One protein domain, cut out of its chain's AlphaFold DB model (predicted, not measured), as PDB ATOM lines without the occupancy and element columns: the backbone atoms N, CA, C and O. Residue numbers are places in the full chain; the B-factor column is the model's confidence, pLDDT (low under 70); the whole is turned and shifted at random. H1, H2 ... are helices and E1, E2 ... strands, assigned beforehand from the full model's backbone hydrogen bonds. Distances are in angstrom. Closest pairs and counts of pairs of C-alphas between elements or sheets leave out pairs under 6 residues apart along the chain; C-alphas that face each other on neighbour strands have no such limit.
ATOM      1  N   ASP A  28     183.000 219.366 133.668       64.06
ATOM      2  CA  ASP A  28     182.473 220.231 134.724       64.06
ATOM      3  C   ASP A  28     182.611 219.633 136.143       64.06
ATOM      4  O   ASP A  28     182.549 220.370 137.126       64.06
ATOM      5  N   ASP A  29     182.852 218.322 136.267       83.12
ATOM      6  CA  ASP A  29     183.050 217.621 137.545       83.12
ATOM      7  C   ASP A  29     184.506 217.684 138.036       83.12
ATOM      8  O   ASP A  29     184.830 217.168 139.106       83.12
ATOM      9  N   TRP A  30     185.403 218.319 137.278       81.62
ATOM     10  CA  TRP A  30     186.822 218.416 137.606       81.62
ATOM     11  C   TRP A  30     187.232 219.855 137.913       81.62
ATOM     12  O   TRP A  30     186.979 220.780 137.146       81.62
ATOM     13  N   ALA A  31     187.957 220.045 139.014       79.69
ATOM     14  CA  ALA A  31     188.530 221.331 139.397       79.69
ATOM     15  C   ALA A  31     190.059 221.277 139.442       79.69
ATOM     16  O   ALA A  31     190.665 220.234 139.678       79.69
ATOM     17  N   VAL A  32     190.708 222.424 139.241       79.81
ATOM     18  CA  VAL A  32     192.158 222.556 139.438       79.81
ATOM     19  C   VAL A  32     192.470 222.438 140.931       79.81
ATOM     20  O   VAL A  32     191.971 223.236 141.721       79.81
ATOM     21  N   TYR A  33     193.308 221.469 141.306       84.06
ATOM     22  CA  TYR A  33     193.688 221.226 142.701       84.06
ATOM     23  C   TYR A  33     195.014 221.903 143.058       84.06
ATOM     24  O   TYR A  33     195.081 222.706 143.986       84.06
ATOM     25  N   GLU A  34     196.069 221.631 142.284       81.50
ATOM     26  CA  GLU A  34     197.394 222.217 142.494       81.50
ATOM     27  C   GLU A  34     197.895 222.912 141.228       81.50
ATOM     28  O   GLU A  34     197.772 222.406 140.107       81.50
ATOM     29  N   VAL A  35     198.539 224.061 141.422       80.94
ATOM     30  CA  VAL A  35     199.230 224.806 140.371       80.94
ATOM     31  C   VAL A  35     200.668 225.107 140.768       80.94
ATOM     32  O   VAL A  35     200.981 225.344 141.932       80.94
ATOM     33  N   ASP A  36     201.548 225.149 139.778       81.19
ATOM     34  CA  ASP A  36     202.885 225.717 139.894       81.19
ATOM     35  C   ASP A  36     202.923 227.066 139.184       81.19
ATOM     36  O   ASP A  36     202.404 227.208 138.075       81.19
ATOM     37  N   ALA A  37     203.555 228.059 139.799       78.00
ATOM     38  CA  ALA A  37     203.702 229.373 139.202       78.00
ATOM     39  C   ALA A  37     205.179 229.709 139.029       78.00
ATOM     40  O   ALA A  37     205.919 229.854 140.001       78.00
ATOM     41  N   ARG A  38     205.609 229.897 137.778       83.00
ATOM     42  CA  ARG A  38     207.011 230.178 137.448       83.00
ATOM     43  C   ARG A  38     207.140 231.398 136.556       83.00
ATOM     44  O   ARG A  38     206.339 231.630 135.654       83.00
ATOM     45  N   TRP A  39     208.203 232.164 136.772       82.81
ATOM     46  CA  TRP A  39     208.573 233.253 135.875       82.81
ATOM     47  C   TRP A  39     209.197 232.705 134.599       82.81
ATOM     48  O   TRP A  39     210.304 232.165 134.630       82.81
ATOM     49  N   ARG A  40     208.529 232.915 133.468       82.94
ATOM     50  CA  ARG A  40     209.015 232.529 132.142       82.94
ATOM     51  C   ARG A  40     209.389 233.746 131.319       82.94
ATOM     52  O   ARG A  40     208.922 234.850 131.587       82.94
ATOM     53  N   ARG A  41     210.264 233.549 130.335       87.25
ATOM     54  CA  ARG A  41     210.634 234.587 129.370       87.25
ATOM     55  C   ARG A  41     209.550 234.677 128.300       87.25
ATOM     56  O   ARG A  41     209.093 233.650 127.812       87.25
ATOM     57  N   MET A  42     209.147 235.891 127.947       81.88
ATOM     58  CA  MET A  42     208.241 236.115 126.824       81.88
ATOM     59  C   MET A  42     208.952 235.792 125.511       81.88
ATOM     60  O   MET A  42     210.112 236.165 125.330       81.88
ATOM     61  N   SER A  43     208.247 235.157 124.576       84.69
ATOM     62  CA  SER A  43     208.777 234.918 123.227       84.69
ATOM     63  C   SER A  43     208.940 236.222 122.438       84.69
ATOM     64  O   SER A  43     209.865 236.350 121.640       84.69
ATOM     65  N   LYS A  44     208.084 237.218 122.699       82.94
ATOM     66  CA  LYS A  44     208.224 238.597 122.213       82.94
ATOM     67  C   LYS A  44     208.042 239.562 123.390       82.94
ATOM     68  O   LYS A  44     206.988 239.495 124.027       82.94
ATOM     69  N   PRO A  45     209.030 240.420 123.706       84.88
ATOM     70  CA  PRO A  45     208.887 241.413 124.764       84.88
ATOM     71  C   PRO A  45     207.716 242.364 124.501       84.88
ATOM     72  O   PRO A  45     207.484 242.760 123.359       84.88
ATOM     73  N   LEU A  46     207.008 242.750 125.561       78.19
ATOM     74  CA  LEU A  46     205.936 243.745 125.507       78.19
ATOM     75  C   LEU A  46     206.443 245.106 125.970       78.19
ATOM     76  O   LEU A  46     207.290 245.176 126.858       78.19
ATOM     77  N   LYS A  47     205.897 246.187 125.412       78.25
ATOM     78  CA  LYS A  47     206.103 247.539 125.936       78.25
ATOM     79  C   LYS A  47     204.870 247.942 126.733       78.25
ATOM     80  O   LYS A  47     203.821 248.150 126.152       78.25
ATOM     81  N   VAL A  48     205.010 248.071 128.049       71.44
ATOM     82  CA  VAL A  48     203.936 248.499 128.953       71.44
ATOM     83  C   VAL A  48     204.372 249.811 129.592       71.44
ATOM     84  O   VAL A  48     205.368 249.832 130.313       71.44
ATOM     85  N   ASN A  49     203.673 250.914 129.314       69.62
ATOM     86  CA  ASN A  49     203.992 252.245 129.860       69.62
ATOM     87  C   ASN A  49     205.472 252.655 129.676       69.62
ATOM     88  O   ASN A  49     206.098 253.179 130.589       69.62
ATOM     89  N   GLY A  50     206.062 252.357 128.513       73.75
ATOM     90  CA  GLY A  50     207.475 252.649 128.221       73.75
ATOM     91  C   GLY A  50     208.484 251.636 128.782       73.75
ATOM     92  O   GLY A  50     209.647 251.656 128.384       73.75
ATOM     93  N   HIS A  51     208.053 250.696 129.624       76.19
ATOM     94  CA  HIS A  51     208.901 249.632 130.154       76.19
ATOM     95  C   HIS A  51     208.810 248.366 129.304       76.19
ATOM     96  O   HIS A  51     207.737 247.976 128.848       76.19
ATOM     97  N   THR A  52     209.946 247.693 129.112       84.69
ATOM     98  CA  THR A  52     209.981 246.422 128.379       84.69
ATOM     99  C   THR A  52     209.753 245.260 129.341       84.69
ATOM    100  O   THR A  52     210.616 244.929 130.152       84.69
ATOM    101  N   VAL A  53     208.600 244.608 129.227       80.81
ATOM    102  CA  VAL A  53     208.271 243.385 129.956       80.81
ATOM    103  C   VAL A  53     208.811 242.195 129.171       80.81
ATOM    104  O   VAL A  53     208.355 241.881 128.072       80.81
ATOM    105  N   THR A  54     209.823 241.538 129.733       85.69
ATOM    106  CA  THR A  54     210.493 240.375 129.126       85.69
ATOM    107  C   THR A  54     210.127 239.061 129.803       85.69
ATOM    108  O   THR A  54     210.493 237.994 129.307       85.69
ATOM    109  N   ARG A  55     209.418 239.115 130.936       82.44
ATOM    110  CA  ARG A  55     209.030 237.947 131.725       82.44
ATOM    111  C   ARG A  55     207.570 238.036 132.141       82.44
ATOM    112  O   ARG A  55     207.067 239.121 132.406       82.44
ATOM    113  N   TYR A  56     206.921 236.886 132.236       74.75
ATOM    114  CA  TYR A  56     205.551 236.757 132.717       74.75
ATOM    115  C   TYR A  56     205.466 235.626 133.740       74.75
ATOM    116  O   TYR A  56     206.266 234.683 133.713       74.75
ATOM    117  N   LYS A  57     204.506 235.729 134.661       72.94
ATOM    118  CA  LYS A  57     204.189 234.645 135.587       72.94
ATOM    119  C   LYS A  57     203.305 233.651 134.838       72.94
ATOM    120  O   LYS A  57     202.175 233.975 134.491       72.94
ATOM    121  N   SER A  58     203.862 232.486 134.532       72.75
ATOM    122  CA  SER A  58     203.127 231.370 133.946       72.75
ATOM    123  C   SER A  58     202.560 230.509 135.058       72.75
ATOM    124  O   SER A  58     203.276 230.229 136.024       72.75
ATOM    125  N   VAL A  59     201.310 230.087 134.909       70.44
ATOM    126  CA  VAL A  59     200.692 229.089 135.779       70.44
ATOM    127  C   VAL A  59     200.609 227.779 135.007       70.44
ATOM    128  O   VAL A  59     200.113 227.739 133.881       70.44
ATOM    129  N   THR A  60     201.125 226.717 135.610       75.81
ATOM    130  CA  THR A  60     201.056 225.353 135.094       75.81
ATOM    131  C   THR A  60     200.226 224.530 136.065       75.81
ATOM    132  O   THR A  60     200.571 224.435 137.242       75.81
ATOM    133  N   VAL A  61     199.131 223.940 135.591       78.69
ATOM    134  CA  VAL A  61     198.329 223.034 136.419       78.69
ATOM    135  C   VAL A  61     199.115 221.747 136.656       78.69
ATOM    136  O   VAL A  61     199.631 221.153 135.710       78.69
ATOM    137  N   LYS A  62     199.228 221.336 137.919       84.38
ATOM    138  CA  LYS A  62     199.914 220.107 138.334       84.38
ATOM    139  C   LYS A  62     198.949 218.953 138.557       84.38
ATOM    140  O   LYS A  62     199.295 217.820 138.231       84.38
ATOM    141  N   SER A  63     197.759 219.230 139.078       83.69
ATOM    142  CA  SER A  63     196.760 218.206 139.382       83.69
ATOM    143  C   SER A  63     195.337 218.755 139.346       83.69
ATOM    144  O   SER A  63     195.103 219.956 139.520       83.69
ATOM    145  N   TYR A  64     194.398 217.843 139.114       84.12
ATOM    146  CA  TYR A  64     192.960 218.080 139.148       84.12
ATOM    147  C   TYR A  64     192.337 217.238 140.250       84.12
ATOM    148  O   TYR A  64     192.852 216.169 140.567       84.12
ATOM    149  N   VAL A  65     191.230 217.713 140.806       88.25
ATOM    150  CA  VAL A  65     190.388 216.965 141.736       88.25
ATOM    151  C   VAL A  65     189.032 216.720 141.089       88.25
ATOM    152  O   VAL A  65     188.419 217.652 140.565       88.25
ATOM    153  N   HIS A  66     188.576 215.474 141.115       88.62
ATOM    154  CA  HIS A  66     187.211 215.117 140.766       88.62
ATOM    155  C   HIS A  66     186.304 215.500 141.934       88.62
ATOM    156  O   HIS A  66     186.447 214.976 143.038       88.62
ATOM    157  N   LEU A  67     185.398 216.447 141.721       86.19
ATOM    158  CA  LEU A  67     184.554 217.013 142.771       86.19
ATOM    159  C   LEU A  67     183.642 215.966 143.437       86.19
ATOM    160  O   LEU A  67     183.549 215.994 144.666       86.19
ATOM    161  N   PRO A  68     183.017 215.018 142.706       87.44
ATOM    162  CA  PRO A  68     182.157 214.007 143.319       87.44
ATOM    163  C   PRO A  68     182.905 212.977 144.176       87.44
ATOM    164  O   PRO A  68     182.401 212.580 145.224       87.44
ATOM    165  N   THR A  69     184.087 212.516 143.744       91.00
ATOM    166  CA  THR A  69     184.818 211.428 144.432       91.00
ATOM    167  C   THR A  69     185.944 211.923 145.334       91.00
ATOM    168  O   THR A  69     186.436 211.167 146.169       91.00
ATOM    169  N   GLY A  70     186.381 213.174 145.171       89.25
ATOM    170  CA  GLY A  70     187.577 213.715 145.815       89.25
ATOM    171  C   GLY A  70     188.891 213.149 145.263       89.25
ATOM    172  O   GLY A  70     189.952 213.430 145.818       89.25
ATOM    173  N   GLU A  71     188.843 212.352 144.192       92.50
ATOM    174  CA  GLU A  71     190.029 211.755 143.584       92.50
ATOM    175  C   GLU A  71     190.921 212.833 142.963       92.50
ATOM    176  O   GLU A  71     190.457 213.665 142.184       92.50
ATOM    177  N   VAL A  72     192.214 212.810 143.293       92.12
ATOM    178  CA  VAL A  72     193.200 213.744 142.742       92.12
ATOM    179  C   VAL A  72     194.041 213.034 141.693       92.12
ATOM    180  O   VAL A  72     194.762 212.087 142.005       92.12
ATOM    181  N   ILE A  73     194.010 213.540 140.463       89.94
ATOM    182  CA  ILE A  73     194.809 213.018 139.351       89.94
ATOM    183  C   ILE A  73     195.891 214.021 138.935       89.94
ATOM    184  O   ILE A  73     195.676 215.238 138.982       89.94
ATOM    185  N   PRO A  74     197.067 213.556 138.480       89.88
ATOM    186  CA  PRO A  74     198.073 214.440 137.907       89.88
ATOM    187  C   PRO A  74     197.588 215.038 136.580       89.88
ATOM    188  O   PRO A  74     196.883 214.396 135.802       89.88
ATOM    189  N   ALA A  75     198.035 216.254 136.260       83.56
ATOM    190  CA  ALA A  75     197.643 216.953 135.036       83.56
ATOM    191  C   ALA A  75     198.028 216.199 133.751       83.56
ATOM    192  O   ALA A  75     197.362 216.344 132.730       83.56
ATOM    193  N   SER A  76     199.064 215.354 133.798       84.31
ATOM    194  CA  SER A  76     199.443 214.465 132.693       84.31
ATOM    195  C   SER A  76     198.394 213.390 132.387       84.31
ATOM    196  O   SER A  76     198.334 212.923 131.254       84.31
ATOM    197  N   ALA A  77     197.575 213.011 133.373       85.75
ATOM    198  CA  ALA A  77     196.475 212.060 133.218       85.75
ATOM    199  C   ALA A  77     195.149 212.749 132.855       85.75
ATOM    200  O   ALA A  77     194.218 212.097 132.416       85.75
ATOM    201  N   ALA A  78     195.051 214.076 132.954       79.12
ATOM    202  CA  ALA A  78     193.799 214.806 132.737       79.12
ATOM    203  C   ALA A  78     193.184 214.577 131.337       79.12
ATOM    204  O   ALA A  78     191.963 214.564 131.174       79.12
ATOM    205  N   ALA A  79     194.024 214.317 130.328       75.81
ATOM    206  CA  ALA A  79     193.582 214.053 128.962       75.81
ATOM    207  C   ALA A  79     192.704 212.795 128.830       75.81
ATOM    208  O   ALA A  79     191.837 212.768 127.956       75.81
ATOM    209  N   THR A  80     192.885 211.775 129.682       80.88
ATOM    210  CA  THR A  80     192.042 210.564 129.657       80.88
ATOM    211  C   THR A  80     190.619 210.840 130.132       80.88
ATOM    212  O   THR A  80     189.707 210.126 129.735       80.88
ATOM    213  N   HIS A  81     190.420 211.919 130.893       75.88
ATOM    214  CA  HIS A  81     189.119 212.387 131.380       75.88
ATOM    215  C   HIS A  81     188.547 213.529 130.521       75.88
ATOM    216  O   HIS A  81     187.675 214.272 130.952       75.88
ATOM    217  N   GLY A  82     189.069 213.733 129.304       67.25
ATOM    218  CA  GLY A  82     188.597 214.790 128.401       67.25
ATOM    219  C   GLY A  82     189.002 216.215 128.807       67.25
ATOM    220  O   GLY A  82     188.679 217.173 128.100       67.25
ATOM    221  N   ILE A  83     189.765 216.377 129.892       69.75
ATOM    222  CA  ILE A  83     190.251 217.675 130.360       69.75
ATOM    223  C   ILE A  83     191.418 218.096 129.466       69.75
ATOM    224  O   ILE A  83     192.493 217.495 129.454       69.75
ATOM    225  N   SER A  84     191.211 219.165 128.701       59.28
ATOM    226  CA  SER A  84     192.193 219.681 127.741       59.28
ATOM    227  C   SER A  84     192.776 221.031 128.156       59.28
ATOM    228  O   SER A  84     193.028 221.900 127.325       59.28
ATOM    229  N   ILE A  85     193.028 221.228 129.449       57.44
ATOM    230  CA  ILE A  85     193.772 222.402 129.910       57.44
ATOM    231  C   ILE A  85     195.263 222.085 129.763       57.44
ATOM    232  O   ILE A  85     195.892 221.447 130.607       57.44
ATOM    233  N   ALA A  86     195.815 222.495 128.621       43.31
ATOM    234  CA  ALA A  86     197.211 222.289 128.272       43.31
ATOM    235  C   ALA A  86     198.054 223.545 128.548       43.31
ATOM    236  O   ALA A  86     197.857 224.589 127.924       43.31
ATOM    237  N   GLY A  87     199.071 223.387 129.397       51.81
ATOM    238  CA  GLY A  87     200.309 224.163 129.335       51.81
ATOM    239  C   GLY A  87     200.347 225.495 130.083       51.81
ATOM    240  O   GLY A  87     199.633 225.736 131.050       51.81
ATOM    241  N   ASP A  88     201.287 226.333 129.650       52.25
ATOM    242  CA  ASP A  88     201.619 227.624 130.241       52.25
ATOM    243  C   ASP A  88     200.564 228.683 129.952       52.25
ATOM    244  O   ASP A  88     200.572 229.348 128.910       52.25
ATOM    245  N   VAL A  89     199.664 228.871 130.909       56.47
ATOM    246  CA  VAL A  89     198.674 229.937 130.854       56.47
ATOM    247  C   VAL A  89     199.328 231.209 131.384       56.47
ATOM    248  O   VAL A  89     199.820 231.261 132.510       56.47
ATOM    249  N   GLY A  90     199.372 232.251 130.554       63.25
ATOM    250  CA  GLY A  90     199.849 233.562 130.994       63.25
ATOM    251  C   GLY A  90     200.362 234.441 129.868       63.25
ATOM    252  O   GLY A  90     199.995 235.606 129.810       63.25
ATOM    253  N   GLU A  91     201.132 233.904 128.917       71.19
ATOM    254  CA  GLU A  91     201.770 234.756 127.902       71.19
ATOM    255  C   GLU A  91     200.734 235.445 127.007       71.19
ATOM    256  O   GLU A  91     200.751 236.667 126.859       71.19
ATOM    257  N   LYS A  92     199.788 234.670 126.458       73.44
ATOM    258  CA  LYS A  92     198.680 235.211 125.658       73.44
ATOM    259  C   LYS A  92     197.808 236.161 126.477       73.44
ATOM    260  O   LYS A  92     197.406 237.197 125.965       73.44
ATOM    261  N   ALA A  93     197.550 235.849 127.747       73.31
ATOM    262  CA  ALA A  93     196.769 236.714 128.630       73.31
ATOM    263  C   ALA A  93     197.466 238.070 128.855       73.31
ATOM    264  O   ALA A  93     196.839 239.112 128.690       73.31
ATOM    265  N   CYS A  94     198.777 238.070 129.122       68.06
ATOM    266  CA  CYS A  94     199.576 239.290 129.238       68.06
ATOM    267  C   CYS A  94     199.539 240.121 127.948       68.06
ATOM    268  O   CYS A  94     199.358 241.335 128.010       68.06
ATOM    269  N   ARG A  95     199.653 239.478 126.776       76.25
ATOM    270  CA  ARG A  95     199.542 240.166 125.476       76.25
ATOM    271  C   ARG A  95     198.169 240.789 125.270       76.25
ATOM    272  O   ARG A  95     198.094 241.958 124.916       76.25
ATOM    273  N   ARG A  96     197.098 240.038 125.541       82.06
ATOM    274  CA  ARG A  96     195.709 240.515 125.436       82.06
ATOM    275  C   ARG A  96     195.470 241.751 126.303       82.06
ATOM    276  O   ARG A  96     194.929 242.738 125.814       82.06
ATOM    277  N   ILE A  97     195.910 241.713 127.564       76.88
ATOM    278  CA  ILE A  97     195.782 242.847 128.493       76.88
ATOM    279  C   ILE A  97     196.550 244.061 127.965       76.88
ATOM    280  O   ILE A  97     195.996 245.158 127.945       76.88
ATOM    281  N   ASN A  98     197.787 243.871 127.492       77.94
ATOM    282  CA  ASN A  98     198.581 244.969 126.944       77.94
ATOM    283  C   ASN A  98     197.935 245.590 125.697       77.94
ATOM    284  O   ASN A  98     197.774 246.804 125.632       77.94
ATOM    285  N   ILE A  99     197.493 244.756 124.748       86.38
ATOM    286  CA  ILE A  99     196.796 245.206 123.535       86.38
ATOM    287  C   ILE A  99     195.577 246.058 123.905       86.38
ATOM    288  O   ILE A  99     195.399 247.147 123.366       86.38
ATOM    289  N   LEU A 100     194.750 245.604 124.853       85.94
ATOM    290  CA  LEU A 100     193.585 246.376 125.291       85.94
ATOM    291  C   LEU A 100     193.987 247.689 125.973       85.94
ATOM    292  O   LEU A 100     193.331 248.707 125.749       85.94
TER     293      LEU A 100
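Overview. This is residues 28 to 100 of the 287 residues of an uncharacterized protein of Paraburkholderia sp. BL27I4N3 (UniProt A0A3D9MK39). One long, twisted hairpin of E1 and E2 makes a rod, with short E3 beside E2 at one end, where H1 only grazes the sheet, and H2 packed slantwise over E1 and E2 nearer the turn. The 73 printed residues run E1 E2 E3 H1 H2: mixed class, a meander of antiparallel neighbours E1-E2-E3, loose, radius of gyration of the C-alphas 15.4 A, spans 50 by 21 by 16 A.

Arrangement. E1, residues 30 to 48, bends by 93 degrees at residue 45. In its hairpin with E2, residues 51 to 66, N 38 and O 58 are 2.9 A apart. E2 forms another hairpin with E3, residues 72 to 74; N 64 and O 73 are 2.9 A apart. H1, residues 78 to 81, is too short for O i to N i+4 pairs. H2, residues 91 to 100, has every such pair within hydrogen-bond range; its height over the sheet is 8.5 A, its closest C-alphas to E2 Glu 91 and Tyr 56, 6.4 A.

Along the chain. E1 spans 35.7 A from C-alpha 30 (186.822, 218.416, 137.606), E2 42.1 A. H2 spans 14.5 A to C-alpha 100 (193.585, 246.376, 125.291).

Size, cuts and confidence. The printed part has no cut. Residues 28, 49, 82 to 90 and 94 have pLDDT under 70.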